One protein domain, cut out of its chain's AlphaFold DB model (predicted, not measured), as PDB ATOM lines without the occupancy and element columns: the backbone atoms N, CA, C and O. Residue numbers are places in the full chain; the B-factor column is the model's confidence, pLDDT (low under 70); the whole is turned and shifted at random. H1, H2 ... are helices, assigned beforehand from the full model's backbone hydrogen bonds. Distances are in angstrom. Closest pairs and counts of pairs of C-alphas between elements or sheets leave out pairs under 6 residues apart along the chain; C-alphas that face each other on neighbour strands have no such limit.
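What this domain is: This is residues 2 to 59 of the 59 residues of an uncharacterized protein of Gammaproteobacteria bacterium (UniProt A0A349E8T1). The long helix H2 and the helix H1 make an open V, joined at its corner by a short loop, with an empty gap between the arms. The 58 printed residues hold two named helices, H1 then H2, and no named strand: all helix. The shape is extended and flat, with a radius of gyration of the C-alphas of 17.4 A and spans of 43 by 40 by 12 A.

Where its parts are: Find C-alpha 31 at (212.245, 168.512, 236.261); from there H2, residues 31 to 58, runs 40.4 A to C-alpha 58 at (180.389, 186.082, 253.788). H1, residues 2 to 25, begins at C-alpha 2 at (203.874, 207.773, 244.675) and is 33.0 A long.

How they stand to each other: Look near residue 42 for a kink of 29 degrees in H2, and near residue 17 for one of 28 degrees in H1. H1 and H2 are apart, with no C-alphas within 8 A. O i to N i+4 pairs are within hydrogen-bond range in 21 of 24 for H2 and 18 of 20 for H1.

The domain as a whole: The farthest C-alphas, Thr 2 and Glu 32, are 43.4 A apart. The printed part has no cut, and its link is tight. Residue 28 alone is under pLDDT 70.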
ATOM      1  N   THR A   2     203.009 208.247 243.567       91.00
ATOM      2  CA  THR A   2     203.874 207.773 244.675       91.00
ATOM      3  C   THR A   2     203.794 206.265 244.937       91.00
ATOM      4  O   THR A   2     204.820 205.603 245.029       91.00
ATOM      5  N   VAL A   3     202.584 205.696 244.987       94.25
ATOM      6  CA  VAL A   3     202.385 204.249 245.205       94.25
ATOM      7  C   VAL A   3     202.945 203.417 244.046       94.25
ATOM      8  O   VAL A   3     203.571 202.390 244.275       94.25
ATOM      9  N   LEU A   4     202.775 203.888 242.806       94.38
ATOM     10  CA  LEU A   4     203.265 203.203 241.607       94.38
ATOM     11  C   LEU A   4     204.798 203.115 241.616       94.38
ATOM     12  O   LEU A   4     205.359 202.039 241.426       94.38
ATOM     13  N   PHE A   5     205.464 204.236 241.907       95.81
ATOM     14  CA  PHE A   5     206.919 204.276 242.057       95.81
ATOM     15  C   PHE A   5     207.402 203.445 243.250       95.81
ATOM     16  O   PHE A   5     208.441 202.801 243.150       95.81
ATOM     17  N   GLY A   6     206.632 203.389 244.343       95.94
ATOM     18  CA  GLY A   6     206.922 202.516 245.482       95.94
ATOM     19  C   GLY A   6     206.897 201.030 245.115       95.94
ATOM     20  O   GLY A   6     207.841 200.309 245.426       95.94
ATOM     21  N   ILE A   7     205.863 200.577 244.397       96.00
ATOM     22  CA  ILE A   7     205.761 199.185 243.922       96.00
ATOM     23  C   ILE A   7     206.918 198.861 242.972       96.00
ATOM     24  O   ILE A   7     207.569 197.833 243.134       96.00
ATOM     25  N   LEU A   8     207.215 199.751 242.021       96.38
ATOM     26  CA  LEU A   8     208.337 199.585 241.094       96.38
ATOM     27  C   LEU A   8     209.679 199.469 241.822       96.38
ATOM     28  O   LEU A   8     210.455 198.573 241.507       96.38
ATOM     29  N   ALA A   9     209.936 200.323 242.814       96.25
ATOM     30  CA  ALA A   9     211.165 200.276 243.600       96.25
ATOM     31  C   ALA A   9     211.296 198.958 244.379       96.25
ATOM     32  O   ALA A   9     212.358 198.339 244.361       96.25
ATOM     33  N   ILE A  10     210.213 198.492 245.011       96.50
ATOM     34  CA  ILE A  10     210.198 197.214 245.735       96.50
ATOM     35  C   ILE A  10     210.459 196.052 244.777       96.50
ATOM     36  O   ILE A  10     211.304 195.208 245.064       96.50
ATOM     37  N   LEU A  11     209.791 196.023 243.620       95.94
ATOM     38  CA  LEU A  11     210.027 194.999 242.602       95.94
ATOM     39  C   LEU A  11     211.483 195.009 242.128       95.94
ATOM     40  O   LEU A  11     212.082 193.949 241.986       95.94
ATOM     41  N   PHE A  12     212.081 196.188 241.955       96.75
ATOM     42  CA  PHE A  12     213.481 196.315 241.557       96.75
ATOM     43  C   PHE A  12     214.437 195.742 242.608       96.75
ATOM     44  O   PHE A  12     215.362 195.004 242.275       96.75
ATOM     45  N   VAL A  13     214.181 196.019 243.890       96.75
ATOM     46  CA  VAL A  13     214.947 195.438 245.001       96.75
ATOM     47  C   VAL A  13     214.777 193.919 245.045       96.75
ATOM     48  O   VAL A  13     215.759 193.206 245.224       96.75
ATOM     49  N   VAL A  14     213.564 193.404 244.833       95.69
ATOM     50  CA  VAL A  14     213.310 191.957 244.772       95.69
ATOM     51  C   VAL A  14     214.051 191.312 243.602       95.69
ATOM     52  O   VAL A  14     214.595 190.228 243.764       95.69
ATOM     53  N   LEU A  15     214.143 191.970 242.447       94.50
ATOM     54  CA  LEU A  15     214.915 191.442 241.323       94.50
ATOM     55  C   LEU A  15     216.420 191.451 241.609       94.50
ATOM     56  O   LEU A  15     217.093 190.468 241.334       94.50
ATOM     57  N   ILE A  16     216.954 192.520 242.200       95.69
ATOM     58  CA  ILE A  16     218.401 192.636 242.452       95.69
ATOM     59  C   ILE A  16     218.858 191.778 243.629       95.69
ATOM     60  O   ILE A  16     219.961 191.251 243.600       95.69
ATOM     61  N   VAL A  17     218.050 191.657 244.680       94.75
ATOM     62  CA  VAL A  17     218.425 190.942 245.908       94.75
ATOM     63  C   VAL A  17     217.788 189.559 245.945       94.75
ATOM     64  O   VAL A  17     218.453 188.578 246.254       94.75
ATOM     65  N   GLY A  18     216.505 189.456 245.605       92.00
ATOM     66  CA  GLY A  18     215.759 188.201 245.657       92.00
ATOM     67  C   GLY A  18     216.237 187.168 244.638       92.00
ATOM     68  O   GLY A  18     216.372 186.009 245.016       92.00
ATOM     69  N   ILE A  19     216.552 187.566 243.397       90.75
ATOM     70  CA  ILE A  19     217.077 186.640 242.372       90.75
ATOM     71  C   ILE A  19     218.402 185.998 242.817       90.75
ATOM     72  O   ILE A  19     218.436 184.776 242.919       90.75
ATOM     73  N   PRO A  20     219.467 186.743 243.176       91.69
ATOM     74  CA  PRO A  20     220.720 186.106 243.584       91.69
ATOM     75  C   PRO A  20     220.606 185.329 244.899       91.69
ATOM     76  O   PRO A  20     221.352 184.378 245.111       91.69
ATOM     77  N   LEU A  21     219.674 185.680 245.793       91.38
ATOM     78  CA  LEU A  21     219.373 184.844 246.960       91.38
ATOM     79  C   LEU A  21     218.709 183.521 246.556       91.38
ATOM     80  O   LEU A  21     219.069 182.479 247.100       91.38
ATOM     81  N   LEU A  22     217.771 183.550 245.607       88.19
ATOM     82  CA  LEU A  22     217.153 182.352 245.039       88.19
ATOM     83  C   LEU A  22     218.170 181.489 244.293       88.19
ATOM     84  O   LEU A  22     218.115 180.278 244.421       88.19
ATOM     85  N   GLU A  23     219.120 182.079 243.573       84.50
ATOM     86  CA  GLU A  23     220.193 181.326 242.912       84.50
ATOM     87  C   GLU A  23     221.187 180.737 243.922       84.50
ATOM     88  O   GLU A  23     221.620 179.599 243.779       84.50
ATOM     89  N   LYS A  24     221.538 181.486 244.977       86.50
ATOM     90  CA  LYS A  24     222.529 181.053 245.974       86.50
ATOM     91  C   LYS A  24     221.995 180.007 246.953       86.50
ATOM     92  O   LYS A  24     222.756 179.153 247.404       86.50
ATOM     93  N   TYR A  25     220.731 180.123 247.351       85.56
ATOM     94  CA  TYR A  25     220.113 179.266 248.372       85.56
ATOM     95  C   TYR A  25     219.011 178.363 247.814       85.56
ATOM     96  O   TYR A  25     218.499 177.507 248.537       85.56
ATOM     97  N   GLY A  26     218.625 178.542 246.554       74.00
ATOM     98  CA  GLY A  26     217.694 177.655 245.880       74.00
ATOM     99  C   GLY A  26     218.372 176.335 245.564       74.00
ATOM    100  O   GLY A  26     219.390 176.279 244.885       74.00
ATOM    101  N   SER A  27     217.783 175.251 246.046       72.88
ATOM    102  CA  SER A  27     218.057 173.924 245.515       72.88
ATOM    103  C   SER A  27     217.592 173.878 244.057       72.88
ATOM    104  O   SER A  27     216.408 174.135 243.807       72.88
ATOM    105  N   GLU A  28     218.482 173.542 243.118       69.94
ATOM    106  CA  GLU A  28     218.086 173.169 241.756       69.94
ATOM    107  C   GLU A  28     217.091 172.013 241.857       69.94
ATOM    108  O   GLU A  28     217.433 170.900 242.258       69.94
ATOM    109  N   LYS A  29     215.824 172.300 241.565       72.31
ATOM    110  CA  LYS A  29     214.791 171.272 241.548       72.31
ATOM    111  C   LYS A  29     214.875 170.567 240.210       72.31
ATOM    112  O   LYS A  29     214.817 171.224 239.172       72.31
ATOM    113  N   SER A  30     214.989 169.245 240.235       79.69
ATOM    114  CA  SER A  30     214.926 168.456 239.009       79.69
ATOM    115  C   SER A  30     213.558 168.626 238.338       79.69
ATOM    116  O   SER A  30     212.546 168.868 239.007       79.69
ATOM    117  N   ASP A  31     213.503 168.451 237.018       78.06
ATOM    118  CA  ASP A  31     212.245 168.512 236.261       78.06
ATOM    119  C   ASP A  31     211.182 167.549 236.823       78.06
ATOM    120  O   ASP A  31     209.980 167.832 236.799       78.06
ATOM    121  N   GLU A  32     211.615 166.425 237.403       81.38
ATOM    122  CA  GLU A  32     210.733 165.453 238.044       81.38
ATOM    123  C   GLU A  32     210.120 165.986 239.352       81.38
ATOM    124  O   GLU A  32     208.926 165.801 239.608       81.38
ATOM    125  N   GLU A  33     210.903 166.684 240.176       81.12
ATOM    126  CA  GLU A  33     210.410 167.326 241.398       81.12
ATOM    127  C   GLU A  33     209.467 168.490 241.088       81.12
ATOM    128  O   GLU A  33     208.417 168.622 241.726       81.12
ATOM    129  N   LEU A  34     209.789 169.293 240.071       84.44
ATOM    130  CA  LEU A  34     208.924 170.373 239.596       84.44
ATOM    131  C   LEU A  34     207.593 169.832 239.062       84.44
ATOM    132  O   LEU A  34     206.536 170.377 239.387       84.44
ATOM    133  N   SER A  35     207.620 168.725 238.319       84.62
ATOM    134  CA  SER A  35     206.419 168.044 237.822       84.62
ATOM    135  C   SER A  35     205.538 167.517 238.962       84.62
ATOM    136  O   SER A  35     204.327 167.767 238.991       84.62
ATOM    137  N   LYS A  36     206.142 166.872 239.971       86.62
ATOM    138  CA  LYS A  36     205.427 166.425 241.181       86.62
ATOM    139  C   LYS A  36     204.789 167.598 241.922       86.62
ATOM    140  O   LYS A  36     203.645 167.485 242.356       86.62
ATOM    141  N   MET A  37     205.487 168.728 242.029       85.12
ATOM    142  CA  MET A  37     204.983 169.932 242.695       85.12
ATOM    143  C   MET A  37     203.843 170.596 241.900       85.12
ATOM    144  O   MET A  37     202.815 170.960 242.472       85.12
ATOM    145  N   SER A  38     203.977 170.673 240.572       86.50
ATOM    146  CA  SER A  38     202.965 171.219 239.655       86.50
ATOM    147  C   SER A  38     201.649 170.434 239.696       86.50
ATOM    148  O   SER A  38     200.565 171.019 239.654       86.50
ATOM    149  N   ARG A  39     201.708 169.110 239.899       89.81
ATOM    150  CA  ARG A  39     200.512 168.260 240.027       89.81
ATOM    151  C   ARG A  39     199.591 168.675 241.180       89.81
ATOM    152  O   ARG A  39     198.376 168.527 241.062       89.81
ATOM    153  N   TYR A  40     200.142 169.212 242.268       90.81
ATOM    154  CA  TYR A  40     199.358 169.715 243.401       90.81
ATOM    155  C   TYR A  40     198.875 171.155 243.212       90.81
ATOM    156  O   TYR A  40     197.941 171.580 243.889       90.81
ATOM    157  N   MET A  41     199.459 171.896 242.270       91.44
ATOM    158  CA  MET A  41     199.106 173.290 242.015       91.44
ATOM    159  C   MET A  41     197.651 173.433 241.551       91.44
ATOM    160  O   MET A  41     196.934 174.300 242.040       91.44
ATOM    161  N   MET A  42     197.189 172.549 240.660       91.38
ATOM    162  CA  MET A  42     195.810 172.562 240.156       91.38
ATOM    163  C   MET A  42     194.755 172.337 241.259       91.38
ATOM    164  O   MET A  42     193.853 173.167 241.374       91.38
ATOM    165  N   PRO A  43     194.831 171.291 242.104       93.81
ATOM    166  CA  PRO A  43     193.869 171.134 243.193       93.81
ATOM    167  C   PRO A  43     193.961 172.264 244.228       93.81
ATOM    168  O   PRO A  43     192.924 172.760 244.661       93.81
ATOM    169  N   LEU A  44     195.164 172.738 244.578       94.62
ATOM    170  CA  LEU A  44     195.332 173.895 245.472       94.62
ATOM    171  C   LEU A  44     194.661 175.160 244.920       94.62
ATOM    172  O   LEU A  44     193.983 175.866 245.663       94.62
ATOM    173  N   MET A  45     194.795 175.420 243.617       95.50
ATOM    174  CA  MET A  45     194.106 176.519 242.936       95.50
ATOM    175  C   MET A  45     192.589 176.415 243.093       95.50
ATOM    176  O   MET A  45     191.948 177.392 243.466       95.50
ATOM    177  N   VAL A  46     192.008 175.233 242.866       96.44
ATOM    178  CA  VAL A  46     190.563 175.006 243.034       96.44
ATOM    179  C   VAL A  46     190.124 175.297 244.472       96.44
ATOM    180  O   VAL A  46     189.129 175.989 244.681       96.44
ATOM    181  N   VAL A  47     190.889 174.834 245.465       97.06
ATOM    182  CA  VAL A  47     190.614 175.112 246.884       97.06
ATOM    183  C   VAL A  47     190.641 176.617 247.165       97.06
ATOM    184  O   VAL A  47     189.733 177.130 247.818       97.06
ATOM    185  N   LEU A  48     191.639 177.338 246.647       96.56
ATOM    186  CA  LEU A  48     191.736 178.790 246.803       96.56
ATOM    187  C   LEU A  48     190.569 179.526 246.140       96.56
ATOM    188  O   LEU A  48     190.036 180.463 246.731       96.56
ATOM    189  N   PHE A  49     190.133 179.090 244.958       96.62
ATOM    190  CA  PHE A  49     188.960 179.653 244.289       96.62
ATOM    191  C   PHE A  49     187.694 179.478 245.127       96.62
ATOM    192  O   PHE A  49     186.961 180.443 245.338       96.62
ATOM    193  N   ILE A  50     187.463 178.279 245.664       96.94
ATOM    194  CA  ILE A  50     186.325 178.011 246.551       96.94
ATOM    195  C   ILE A  50     186.409 178.888 247.806       96.94
ATOM    196  O   ILE A  50     185.429 179.534 248.170       96.94
ATOM    197  N   ALA A  51     187.583 178.974 248.439       96.62
ATOM    198  CA  ALA A  51     187.791 179.820 249.612       96.62
ATOM    199  C   ALA A  51     187.529 181.306 249.313       96.62
ATOM    200  O   ALA A  51     186.935 182.008 250.132       96.62
ATOM    201  N   MET A  52     187.928 181.786 248.132       95.62
ATOM    202  CA  MET A  52     187.685 183.159 247.693       95.62
ATOM    203  C   MET A  52     186.195 183.428 247.461       95.62
ATOM    204  O   MET A  52     185.705 184.473 247.885       95.62
ATOM    205  N   ILE A  53     185.466 182.480 246.861       96.81
ATOM    206  CA  ILE A  53     184.008 182.562 246.690       96.81
ATOM    207  C   ILE A  53     183.317 182.617 248.054       96.81
ATOM    208  O   ILE A  53     182.495 183.496 248.285       96.81
ATOM    209  N   ILE A  54     183.686 181.730 248.981       97.12
ATOM    210  CA  ILE A  54     183.133 181.722 250.343       97.12
ATOM    211  C   ILE A  54     183.400 183.061 251.035       97.12
ATOM    212  O   ILE A  54     182.483 183.657 251.596       97.12
ATOM    213  N   ARG A  55     184.638 183.568 250.963       95.62
ATOM    214  CA  ARG A  55     184.998 184.872 251.529       95.62
ATOM    215  C   ARG A  55     184.161 185.999 250.927       95.62
ATOM    216  O   ARG A  55     183.751 186.877 251.671       95.62
ATOM    217  N   TYR A  56     183.924 185.978 249.619       95.75
ATOM    218  CA  TYR A  56     183.112 186.984 248.934       95.75
ATOM    219  C   TYR A  56     181.626 186.915 249.310       95.75
ATOM    220  O   TYR A  56     180.971 187.943 249.333       95.75
ATOM    221  N   LEU A  57     181.089 185.726 249.604       95.56
ATOM    222  CA  LEU A  57     179.689 185.566 250.016       95.56
ATOM    223  C   LEU A  57     179.445 185.913 251.494       95.56
ATOM    224  O   LEU A  57     178.318 186.238 251.859       95.56
ATOM    225  N   ILE A  58     180.468 185.785 252.347       94.44
ATOM    226  CA  ILE A  58     180.389 186.082 253.788       94.44
ATOM    227  C   ILE A  58     180.750 187.547 254.099       94.44
ATOM    228  O   ILE A  58     180.274 188.083 255.099       94.44
ATOM    229  N   SER A  59     181.613 188.168 253.287       74.00
ATOM    230  CA  SER A  59     182.057 189.567 253.423       74.00
ATOM    231  C   SER A  59     181.154 190.542 252.685       74.00
ATOM    232  O   SER A  59     181.196 191.720 253.103       74.00
TER     233      SER A  59